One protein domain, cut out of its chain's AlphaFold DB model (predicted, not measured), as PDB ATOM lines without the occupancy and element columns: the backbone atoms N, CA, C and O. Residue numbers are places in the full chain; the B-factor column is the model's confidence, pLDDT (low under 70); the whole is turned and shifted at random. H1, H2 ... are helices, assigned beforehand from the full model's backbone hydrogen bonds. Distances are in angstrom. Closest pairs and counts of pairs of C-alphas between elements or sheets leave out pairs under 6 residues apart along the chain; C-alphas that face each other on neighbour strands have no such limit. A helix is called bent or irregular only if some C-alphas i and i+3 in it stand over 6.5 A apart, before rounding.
ATOM      1  N   VAL A  12     125.750  -0.660  64.196       90.75
ATOM      2  CA  VAL A  12     124.702  -0.934  65.192       90.75
ATOM      3  C   VAL A  12     123.335  -1.050  64.521       90.75
ATOM      4  O   VAL A  12     122.588  -1.982  64.819       90.75
ATOM      5  N   LEU A  13     123.023  -0.157  63.578       91.94
ATOM      6  CA  LEU A  13     121.782  -0.213  62.809       91.94
ATOM      7  C   LEU A  13     121.683  -1.512  62.007       91.94
ATOM      8  O   LEU A  13     120.648  -2.173  62.045       91.94
ATOM      9  N   LEU A  14     122.753  -1.917  61.325       90.06
ATOM     10  CA  LEU A  14     122.752  -3.125  60.509       90.06
ATOM     11  C   LEU A  14     122.595  -4.390  61.362       90.06
ATOM     12  O   LEU A  14     121.804  -5.263  61.015       90.06
ATOM     13  N   VAL A  15     123.314  -4.492  62.484       90.94
ATOM     14  CA  VAL A  15     123.167  -5.615  63.426       90.94
ATOM     15  C   VAL A  15     121.757  -5.634  64.016       90.94
ATOM     16  O   VAL A  15     121.114  -6.682  64.027       90.94
ATOM     17  N   GLY A  16     121.239  -4.478  64.437       93.44
ATOM     18  CA  GLY A  16     119.886  -4.344  64.974       93.44
ATOM     19  C   GLY A  16     118.812  -4.782  63.978       93.44
ATOM     20  O   GLY A  16     117.954  -5.595  64.320       93.44
ATOM     21  N   VAL A  17     118.890  -4.318  62.729       93.19
ATOM     22  CA  VAL A  17     117.968  -4.722  61.655       93.19
ATOM     23  C   VAL A  17     118.045  -6.228  61.411       93.19
ATOM     24  O   VAL A  17     117.004  -6.875  61.317       93.19
ATOM     25  N   THR A  18     119.245  -6.810  61.368       91.94
ATOM     26  CA  THR A  18     119.410  -8.258  61.175       91.94
ATOM     27  C   THR A  18     118.803  -9.063  62.324       91.94
ATOM     28  O   THR A  18     118.134 -10.065  62.074       91.94
ATOM     29  N   LEU A  19     118.963  -8.617  63.574       93.12
ATOM     30  CA  LEU A  19     118.348  -9.259  64.740       93.12
ATOM     31  C   LEU A  19     116.819  -9.167  64.702       93.12
ATOM     32  O   LEU A  19     116.138 -10.174  64.904       93.12
ATOM     33  N   ILE A  20     116.269  -7.988  64.400       95.62
ATOM     34  CA  ILE A  20     114.819  -7.786  64.273       95.62
ATOM     35  C   ILE A  20     114.261  -8.680  63.165       95.62
ATOM     36  O   ILE A  20     113.260  -9.368  63.372       95.62
ATOM     37  N   LEU A  21     114.929  -8.727  62.010       94.56
ATOM     38  CA  LEU A  21     114.525  -9.567  60.889       94.56
ATOM     39  C   LEU A  21     114.569 -11.052  61.263       94.56
ATOM     40  O   LEU A  21     113.629 -11.783  60.961       94.56
ATOM     41  N   ALA A  22     115.605 -11.499  61.974       92.38
ATOM     42  CA  ALA A  22     115.700 -12.872  62.457       92.38
ATOM     43  C   ALA A  22     114.530 -13.235  63.392       92.38
ATOM     44  O   ALA A  22     113.925 -14.300  63.245       92.38
ATOM     45  N   ILE A  23     114.165 -12.352  64.326       94.00
ATOM     46  CA  ILE A  23     113.029 -12.563  65.238       94.00
ATOM     47  C   ILE A  23     111.706 -12.582  64.463       94.00
ATOM     48  O   ILE A  23     110.867 -13.454  64.700       94.00
ATOM     49  N   LEU A  24     111.528 -11.665  63.510       94.38
ATOM     50  CA  LEU A  24     110.323 -11.581  62.690       94.38
ATOM     51  C   LEU A  24     110.142 -12.837  61.831       94.38
ATOM     52  O   LEU A  24     109.067 -13.430  61.834       94.38
ATOM     53  N   ILE A  25     111.205 -13.291  61.160       93.00
ATOM     54  CA  ILE A  25     111.197 -14.534  60.383       93.00
ATOM     55  C   ILE A  25     110.827 -15.711  61.277       93.00
ATOM     56  O   ILE A  25     109.959 -16.496  60.906       93.00
ATOM     57  N   LYS A  26     111.429 -15.823  62.466       92.12
ATOM     58  CA  LYS A  26     111.084 -16.883  63.420       92.12
ATOM     59  C   LYS A  26     109.590 -16.877  63.737       92.12
ATOM     60  O   LYS A  26     108.948 -17.915  63.643       92.12
ATOM     61  N   ALA A  27     109.038 -15.712  64.072       92.31
ATOM     62  CA  ALA A  27     107.628 -15.571  64.414       92.31
ATOM     63  C   ALA A  27     106.698 -15.934  63.245       92.31
ATOM     64  O   ALA A  27     105.676 -16.586  63.456       92.31
ATOM     65  N   VAL A  28     107.049 -15.544  62.017       92.75
ATOM     66  CA  VAL A  28     106.263 -15.847  60.811       92.75
ATOM     67  C   VAL A  28     106.339 -17.337  60.464       92.75
ATOM     68  O   VAL A  28     105.311 -17.956  60.198       92.75
ATOM     69  N   LEU A  29     107.526 -17.946  60.513       91.69
ATOM     70  CA  LEU A  29     107.709 -19.366  60.189       91.69
ATOM     71  C   LEU A  29     107.090 -20.292  61.238       91.69
ATOM     72  O   LEU A  29     106.476 -21.290  60.862       91.69
ATOM     73  N   ASP A  30     107.163 -19.923  62.521       90.94
ATOM     74  CA  ASP A  30     106.484 -20.652  63.598       90.94
ATOM     75  C   ASP A  30     104.956 -20.675  63.366       90.94
ATOM     76  O   ASP A  30     104.304 -21.677  63.655       90.94
ATOM     77  N   ARG A  31     104.372 -19.615  62.777       90.94
ATOM     78  CA  ARG A  31     102.941 -19.563  62.405       90.94
ATOM     79  C   ARG A  31     102.603 -20.417  61.180       90.94
ATOM     80  O   ARG A  31     101.494 -20.936  61.103       90.94
ATOM     81  N   LEU A  32     103.534 -20.556  60.239       90.25
ATOM     82  CA  LEU A  32     103.383 -21.365  59.022       90.25
ATOM     83  C   LEU A  32     103.662 -22.863  59.255       90.25
ATOM     84  O   LEU A  32     103.436 -23.667  58.355       90.25
ATOM     85  N   GLY A  33     104.166 -23.248  60.433       88.94
ATOM     86  CA  GLY A  33     104.521 -24.635  60.761       88.94
ATOM     87  C   GLY A  33     105.827 -25.121  60.119       88.94
ATOM     88  O   GLY A  33     106.093 -26.323  60.092       88.94
ATOM     89  N   VAL A  34     106.653 -24.207  59.601       89.94
ATOM     90  CA  VAL A  34     107.940 -24.517  58.960       89.94
ATOM     91  C   VAL A  34     109.078 -24.312  59.969       89.94
ATOM     92  O   VAL A  34     109.054 -23.331  60.710       89.94
ATOM     93  N   PRO A  35     110.115 -25.177  60.006       89.44
ATOM     94  CA  PRO A  35     111.262 -24.974  60.887       89.44
ATOM     95  C   PRO A  35     111.938 -23.606  60.656       89.44
ATOM     96  O   PRO A  35     112.378 -23.341  59.532       89.44
ATOM     97  N   PRO A  36     112.130 -22.774  61.701       89.81
ATOM     98  CA  PRO A  36     112.757 -21.450  61.580       89.81
ATOM     99  C   PRO A  36     114.144 -21.454  60.929       89.81
ATOM    100  O   PRO A  36     114.538 -20.474  60.301       89.81
ATOM    101  N   LEU A  37     114.864 -22.580  61.023       91.88
ATOM    102  CA  LEU A  37     116.168 -22.795  60.390       91.88
ATOM    103  C   LEU A  37     116.165 -22.462  58.891       91.88
ATOM    104  O   LEU A  37     117.130 -21.885  58.395       91.88
ATOM    105  N   VAL A  38     115.084 -22.800  58.182       92.31
ATOM    106  CA  VAL A  38     114.952 -22.511  56.746       92.31
ATOM    107  C   VAL A  38     114.940 -21.001  56.513       92.31
ATOM    108  O   VAL A  38     115.629 -20.508  55.625       92.31
ATOM    109  N   GLY A  39     114.220 -20.255  57.351       92.06
ATOM    110  CA  GLY A  39     114.143 -18.800  57.260       92.06
ATOM    111  C   GLY A  39     115.472 -18.117  57.562       92.06
ATOM    112  O   GLY A  39     115.863 -17.210  56.834       92.06
ATOM    113  N   TYR A  40     116.210 -18.581  58.575       91.81
ATOM    114  CA  TYR A  40     117.555 -18.064  58.853       91.81
ATOM    115  C   TYR A  40     118.528 -18.330  57.701       91.81
ATOM    116  O   TYR A  40     119.334 -17.465  57.364       91.81
ATOM    117  N   LEU A  41     118.430 -19.502  57.064       92.94
ATOM    118  CA  LEU A  41     119.254 -19.841  55.907       92.94
ATOM    119  C   LEU A  41     118.934 -18.937  54.709       92.94
ATOM    120  O   LEU A  41     119.848 -18.406  54.082       92.94
ATOM    121  N   LEU A  42     117.647 -18.715  54.428       93.56
ATOM    122  CA  LEU A  42     117.200 -17.807  53.370       93.56
ATOM    123  C   LEU A  42     117.604 -16.356  53.643       93.56
ATOM    124  O   LEU A  42     118.040 -15.678  52.717       93.56
ATOM    125  N   LEU A  43     117.522 -15.894  54.897       92.00
ATOM    126  CA  LEU A  43     118.007 -14.571  55.301       92.00
ATOM    127  C   LEU A  43     119.497 -14.441  54.975       92.00
ATOM    128  O   LEU A  43     119.885 -13.502  54.287       92.00
ATOM    129  N   GLY A  44     120.323 -15.402  55.400       90.31
ATOM    130  CA  GLY A  44     121.765 -15.383  55.142       90.31
ATOM    131  C   GLY A  44     122.112 -15.379  53.649       90.31
ATOM    132  O   GLY A  44     122.935 -14.575  53.211       90.31
ATOM    133  N   ILE A  45     121.445 -16.219  52.849       91.81
ATOM    134  CA  ILE A  45     121.613 -16.240  51.386       91.81
ATOM    135  C   ILE A  45     121.196 -14.894  50.781       91.81
ATOM    136  O   ILE A  45     121.941 -14.319  49.989       91.81
ATOM    137  N   GLY A  46     120.041 -14.362  51.188       90.56
ATOM    138  CA  GLY A  46     119.550 -13.059  50.752       90.56
ATOM    139  C   GLY A  46     120.539 -11.940  51.073       90.56
ATOM    140  O   GLY A  46     120.863 -11.140  50.200       90.56
ATOM    141  N   MET A  47     121.101 -11.933  52.282       86.81
ATOM    142  CA  MET A  47     122.111 -10.963  52.705       86.81
ATOM    143  C   MET A  47     123.393 -11.068  51.865       86.81
ATOM    144  O   MET A  47     123.958 -10.046  51.476       86.81
ATOM    145  N   GLY A  48     123.817 -12.285  51.509       86.62
ATOM    146  CA  GLY A  48     124.945 -12.516  50.601       86.62
ATOM    147  C   GLY A  48     124.702 -11.981  49.184       86.62
ATOM    148  O   GLY A  48     125.565 -11.302  48.625       86.62
ATOM    149  N   VAL A  49     123.514 -12.225  48.623       88.25
ATOM    150  CA  VAL A  49     123.114 -11.724  47.293       88.25
ATOM    151  C   VAL A  49     122.989 -10.199  47.284       88.25
ATOM    152  O   VAL A  49     123.397  -9.540  46.332       88.25
ATOM    153  N   VAL A  50     122.447  -9.616  48.349       85.25
ATOM    154  CA  VAL A  50     122.321  -8.162  48.498       85.25
ATOM    155  C   VAL A  50     123.703  -7.513  48.624       85.25
ATOM    156  O   VAL A  50     123.958  -6.476  48.008       85.25
ATOM    157  N   ASN A  51     124.636  -8.150  49.335       84.44
ATOM    158  CA  ASN A  51     126.001  -7.652  49.447       84.44
ATOM    159  C   ASN A  51     126.760  -7.654  48.112       84.44
ATOM    160  O   ASN A  51     127.505  -6.712  47.854       84.44
ATOM    161  N   SER A  52     126.579  -8.659  47.248       79.31
ATOM    162  CA  SER A  52     127.271  -8.688  45.947       79.31
ATOM    163  C   SER A  52     126.839  -7.559  45.006       79.31
ATOM    164  O   SER A  52     127.586  -7.190  44.105       79.31
ATOM    165  N   ARG A  53     125.648  -6.989  45.224       77.00
ATOM    166  CA  ARG A  53     125.096  -5.898  44.412       77.00
ATOM    167  C   ARG A  53     125.526  -4.511  44.881       77.00
ATOM    168  O   ARG A  53     125.638  -3.619  44.051       77.00
ATOM    169  N   MET A  54     125.721  -4.309  46.181       71.62
ATOM    170  CA  MET A  54     125.860  -2.962  46.751       71.62
ATOM    171  C   MET A  54     126.978  -2.825  47.810       71.62
ATOM    172  O   MET A  54     127.116  -1.766  48.410       71.62
ATOM    173  N   TYR A  55     127.812  -3.857  48.015       76.12
ATOM    174  CA  TYR A  55     129.055  -3.809  48.813       76.12
ATOM    175  C   TYR A  55     128.916  -3.188  50.219       76.12
ATOM    176  O   TYR A  55     129.824  -2.535  50.723       76.12
ATOM    177  N   PHE A  56     127.784  -3.414  50.885       73.75
ATOM    178  CA  PHE A  56     127.504  -2.811  52.193       73.75
ATOM    179  C   PHE A  56     128.239  -3.465  53.374       73.75
ATOM    180  O   PHE A  56     128.294  -2.890  54.460       73.75
ATOM    181  N   LEU A  57     128.758  -4.689  53.207       75.50
ATOM    182  CA  LEU A  57     129.517  -5.391  54.247       75.50
ATOM    183  C   LEU A  57     130.974  -4.917  54.249       75.50
ATOM    184  O   LEU A  57     131.870  -5.594  53.734       75.50
ATOM    185  N   THR A  58     131.205  -3.763  54.868       80.31
ATOM    186  CA  THR A  58     132.538  -3.243  55.201       80.31
ATOM    187  C   THR A  58     133.323  -4.269  56.041       80.31
ATOM    188  O   THR A  58     132.706  -5.030  56.797       80.31
ATOM    189  N   PRO A  59     134.669  -4.307  55.979       81.94
ATOM    190  CA  PRO A  59     135.476  -5.248  56.764       81.94
ATOM    191  C   PRO A  59     135.126  -5.294  58.261       81.94
ATOM    192  O   PRO A  59     134.955  -6.378  58.809       81.94
ATOM    193  N   SER A  60     134.892  -4.137  58.887       84.25
ATOM    194  CA  SER A  60     134.510  -4.036  60.306       84.25
ATOM    195  C   SER A  60     133.170  -4.704  60.621       84.25
ATOM    196  O   SER A  60     133.000  -5.330  61.661       84.25
ATOM    197  N   VAL A  61     132.203  -4.612  59.704       85.94
ATOM    198  CA  VAL A  61     130.895  -5.264  59.857       85.94
ATOM    199  C   VAL A  61     131.070  -6.781  59.832       85.94
ATOM    200  O   VAL A  61     130.511  -7.484  60.671       85.94
ATOM    201  N   ARG A  62     131.877  -7.292  58.896       87.75
ATOM    202  CA  ARG A  62     132.163  -8.728  58.777       87.75
ATOM    203  C   ARG A  62     132.814  -9.284  60.040       87.75
ATOM    204  O   ARG A  62     132.434 -10.368  60.467       87.75
ATOM    205  N   GLU A  63     133.750  -8.548  60.627       90.69
ATOM    206  CA  GLU A  63     134.415  -8.927  61.875       90.69
ATOM    207  C   GLU A  63     133.419  -9.045  63.036       90.69
ATOM    208  O   GLU A  63     133.404 -10.055  63.734       90.69
ATOM    209  N   VAL A  64     132.498  -8.085  63.176       91.44
ATOM    210  CA  VAL A  64     131.462  -8.146  64.216       91.44
ATOM    211  C   VAL A  64     130.505  -9.320  64.000       91.44
ATOM    212  O   VAL A  64     130.200 -10.031  64.954       91.44
ATOM    213  N   TYR A  65     130.053  -9.586  62.771       90.81
ATOM    214  CA  TYR A  65     129.216 -10.765  62.502       90.81
ATOM    215  C   TYR A  65     129.963 -12.086  62.728       90.81
ATOM    216  O   TYR A  65     129.350 -13.043  63.198       90.81
ATOM    217  N   ALA A  66     131.263 -12.148  62.423       92.50
ATOM    218  CA  ALA A  66     132.095 -13.316  62.705       92.50
ATOM    219  C   ALA A  66     132.213 -13.558  64.216       92.50
ATOM    220  O   ALA A  66     131.973 -14.673  64.675       92.50
ATOM    221  N   PHE A  67     132.461 -12.498  64.987       95.00
ATOM    222  CA  PHE A  67     132.449 -12.548  66.444       95.00
ATOM    223  C   PHE A  67     131.080 -13.000  66.979       95.00
ATOM    224  O   PHE A  67     130.992 -13.954  67.744       95.00
ATOM    225  N   LEU A  68     129.975 -12.404  66.518       93.62
ATOM    226  CA  LEU A  68     128.623 -12.828  66.908       93.62
ATOM    227  C   LEU A  68     128.351 -14.305  66.580       93.62
ATOM    228  O   LEU A  68     127.693 -14.990  67.362       93.62
ATOM    229  N   ALA A  69     128.838 -14.800  65.441       93.75
ATOM    230  CA  ALA A  69     128.680 -16.195  65.045       93.75
ATOM    231  C   ALA A  69     129.459 -17.143  65.965       93.75
ATOM    232  O   ALA A  69     128.910 -18.157  66.393       93.75
ATOM    233  N   GLU A  70     130.699 -16.802  66.313       96.50
ATOM    234  CA  GLU A  70     131.514 -17.567  67.258       96.50
ATOM    235  C   GLU A  70     130.845 -17.631  68.637       96.50
ATOM    236  O   GLU A  70     130.618 -18.715  69.178       96.50
ATOM    237  N   LEU A  71     130.416 -16.481  69.156       96.75
ATOM    238  CA  LEU A  71     129.719 -16.369  70.438       96.75
ATOM    239  C   LEU A  71     128.391 -17.139  70.424       96.75
ATOM    240  O   LEU A  71     128.044 -17.809  71.398       96.75
ATOM    241  N   GLY A  72     127.669 -17.094  69.304       94.25
ATOM    242  CA  GLY A  72     126.449 -17.865  69.087       94.25
ATOM    243  C   GLY A  72     126.693 -19.373  69.115       94.25
ATOM    244  O   GLY A  72     125.961 -20.093  69.791       94.25
ATOM    245  N   ILE A  73     127.733 -19.863  68.434       95.94
ATOM    246  CA  ILE A  73     128.100 -21.287  68.434       95.94
ATOM    247  C   ILE A  73     128.515 -21.731  69.838       95.94
ATOM    248  O   ILE A  73     128.008 -22.744  70.318       95.94
ATOM    249  N   ILE A  74     129.369 -20.966  70.523       96.69
ATOM    250  CA  ILE A  74     129.796 -21.266  71.898       96.69
ATOM    251  C   ILE A  74     128.578 -21.325  72.828       96.69
ATOM    252  O   ILE A  74     128.415 -22.291  73.571       96.69
ATOM    253  N   SER A  75     127.681 -20.337  72.749       96.19
ATOM    254  CA  SER A  75     126.451 -20.295  73.545       96.19
ATOM    255  C   SER A  75     125.535 -21.490  73.265       96.19
ATOM    256  O   SER A  75     125.024 -22.107  74.201       96.19
ATOM    257  N   LEU A  76     125.357 -21.866  71.994       94.50
ATOM    258  CA  LEU A  76     124.543 -23.017  71.601       94.50
ATOM    259  C   LEU A  76     125.139 -24.335  72.097       94.50
ATOM    260  O   LEU A  76     124.410 -25.147  72.665       94.50
ATOM    261  N   LEU A  77     126.444 -24.542  71.918       95.12
ATOM    262  CA  LEU A  77     127.135 -25.742  72.391       95.12
ATOM    263  C   LEU A  77     127.082 -25.847  73.914       95.12
ATOM    264  O   LEU A  77     126.815 -26.925  74.440       95.12
ATOM    265  N   PHE A  78     127.257 -24.731  74.619       94.44
ATOM    266  CA  PHE A  78     127.140 -24.688  76.071       94.44
ATOM    267  C   PHE A  78     125.717 -25.010  76.537       94.44
ATOM    268  O   PHE A  78     125.528 -25.869  77.396       94.44
ATOM    269  N   ARG A  79     124.703 -24.390  75.924       93.44
ATOM    270  CA  ARG A  79     123.289 -24.654  76.223       93.44
ATOM    271  C   ARG A  79     122.937 -26.125  76.012       93.44
ATOM    272  O   ARG A  79     122.345 -26.738  76.893       93.44
ATOM    273  N   VAL A  80     123.319 -26.698  74.871       90.81
ATOM    274  CA  VAL A  80     123.084 -28.119  74.566       90.81
ATOM    275  C   VAL A  80     123.865 -29.025  75.522       90.81
ATOM    276  O   VAL A  80     123.336 -30.046  75.955       90.81
ATOM    277  N   GLY A  81     125.090 -28.646  75.894       87.56
ATOM    278  CA  GLY A  81     125.897 -29.357  76.883       87.56
ATOM    279  C   GLY A  81     125.246 -29.402  78.267       87.56
ATOM    280  O   GLY A  81     125.232 -30.463  78.884       87.56
ATOM    281  N   LEU A  82     124.662 -28.289  78.725       88.56
ATOM    282  CA  LEU A  82     123.939 -28.203  79.999       88.56
ATOM    283  C   LEU A  82     122.587 -28.931  79.984       88.56
ATOM    284  O   LEU A  82     122.172 -29.474  81.003       88.56
ATOM    285  N   GLU A  83     121.886 -28.918  78.849       86.06
ATOM    286  CA  GLU A  83     120.565 -29.547  78.697       86.06
ATOM    287  C   GLU A  83     120.668 -31.071  78.468       86.06
ATOM    288  O   GLU A  83     119.702 -31.809  78.664       86.06
ATOM    289  N   SER A  84     121.852 -31.567  78.096       80.31
ATOM    290  CA  SER A  84     122.122 -32.993  77.921       80.31
ATOM    291  C   SER A  84     122.264 -33.716  79.264       80.31
ATOM    292  O   SER A  84     123.031 -33.321  80.140       80.31
TER     293      SER A  84
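Overview. This is residues 12 to 84 of the 148 residues of the protein "Kef-type K+ transport system, membrane component" of Hyella patelloides LEGE 07179 (UniProt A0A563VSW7). Three helices make a loose, open arrangement: H1 and H2 form a V that is closed near their link and opens away from it, and after a turn H3 folds back alongside H2 with a gap between them. H1 comes near H3 at Val 15, while residues 49 to 55, of which 49 to 54 belong to H2, and residues 69 to 84, of which 69 to 83 belong to H3, stick out free. The printed part has 73 residues with three named helices, H1, H2 and H3 in that order along the chain, and no named strand; the class is all helix. The whole is loose, with a radius of gyration of the C-alphas of 14.1 A and spans of 42 by 29 by 18 A.

Along the chain. H1 is residues 12 to 32, 30.2 A from first to last C-alpha, and begins with C-alpha 12 at (124.702, -0.934, 65.192). H2 is residues 36 to 54, 27.1 A long by the same measure, with C-alpha 36 at (112.757, -21.450, 61.580). H3, residues 59 to 83, is the longest helix with 25 residues and 36.0 A, and ends with C-alpha 83 at (120.565, -29.547, 78.697). No helix is bent or irregular.

Arrangement. H1 and H2 touch and form a helical hairpin. Their closest C-alphas are those of Lys 26 and Pro 36, 5.2 A apart. They run opposite ways at a steep tilt of 40 degrees. H1 touches H2 with residues 22 to 30 alone, and H2 touches H1 with residues 36 to 43 alone. H1 and H3 are close but not clearly touching, with 1 pair of C-alphas within 8 A; the closest C-alphas are those of Val 15 and Tyr 65, 8.0 A apart. These two helices run the same way at a steep tilt of 45 degrees. H2 and H3 are apart, though they follow each other in the chain. In H1 and H3 every O i to N i+4 pair is within hydrogen-bond range; in H2 14 of 15 are.

Size, cuts and confidence. The two C-alphas farthest apart are those of Met 54 and Ser 84, at 43.4 A, and the first and last printed C-alphas, of Val 12 and Ser 84, are 34.6 A apart. Residues 49 to 55, of which 49 to 54 belong to H2, stand free, and so do residues 69 to 84, of which 69 to 83 belong to H3. Without these stretches the body is 50 residues spanning 37 by 18 by 18 A. The printed part has no cut, and the links H1 to H2 and H2 to H3 are tight, with 3 and 4 residues. The mean pLDDT of the printed part is 89.8, and no printed residue is under 70.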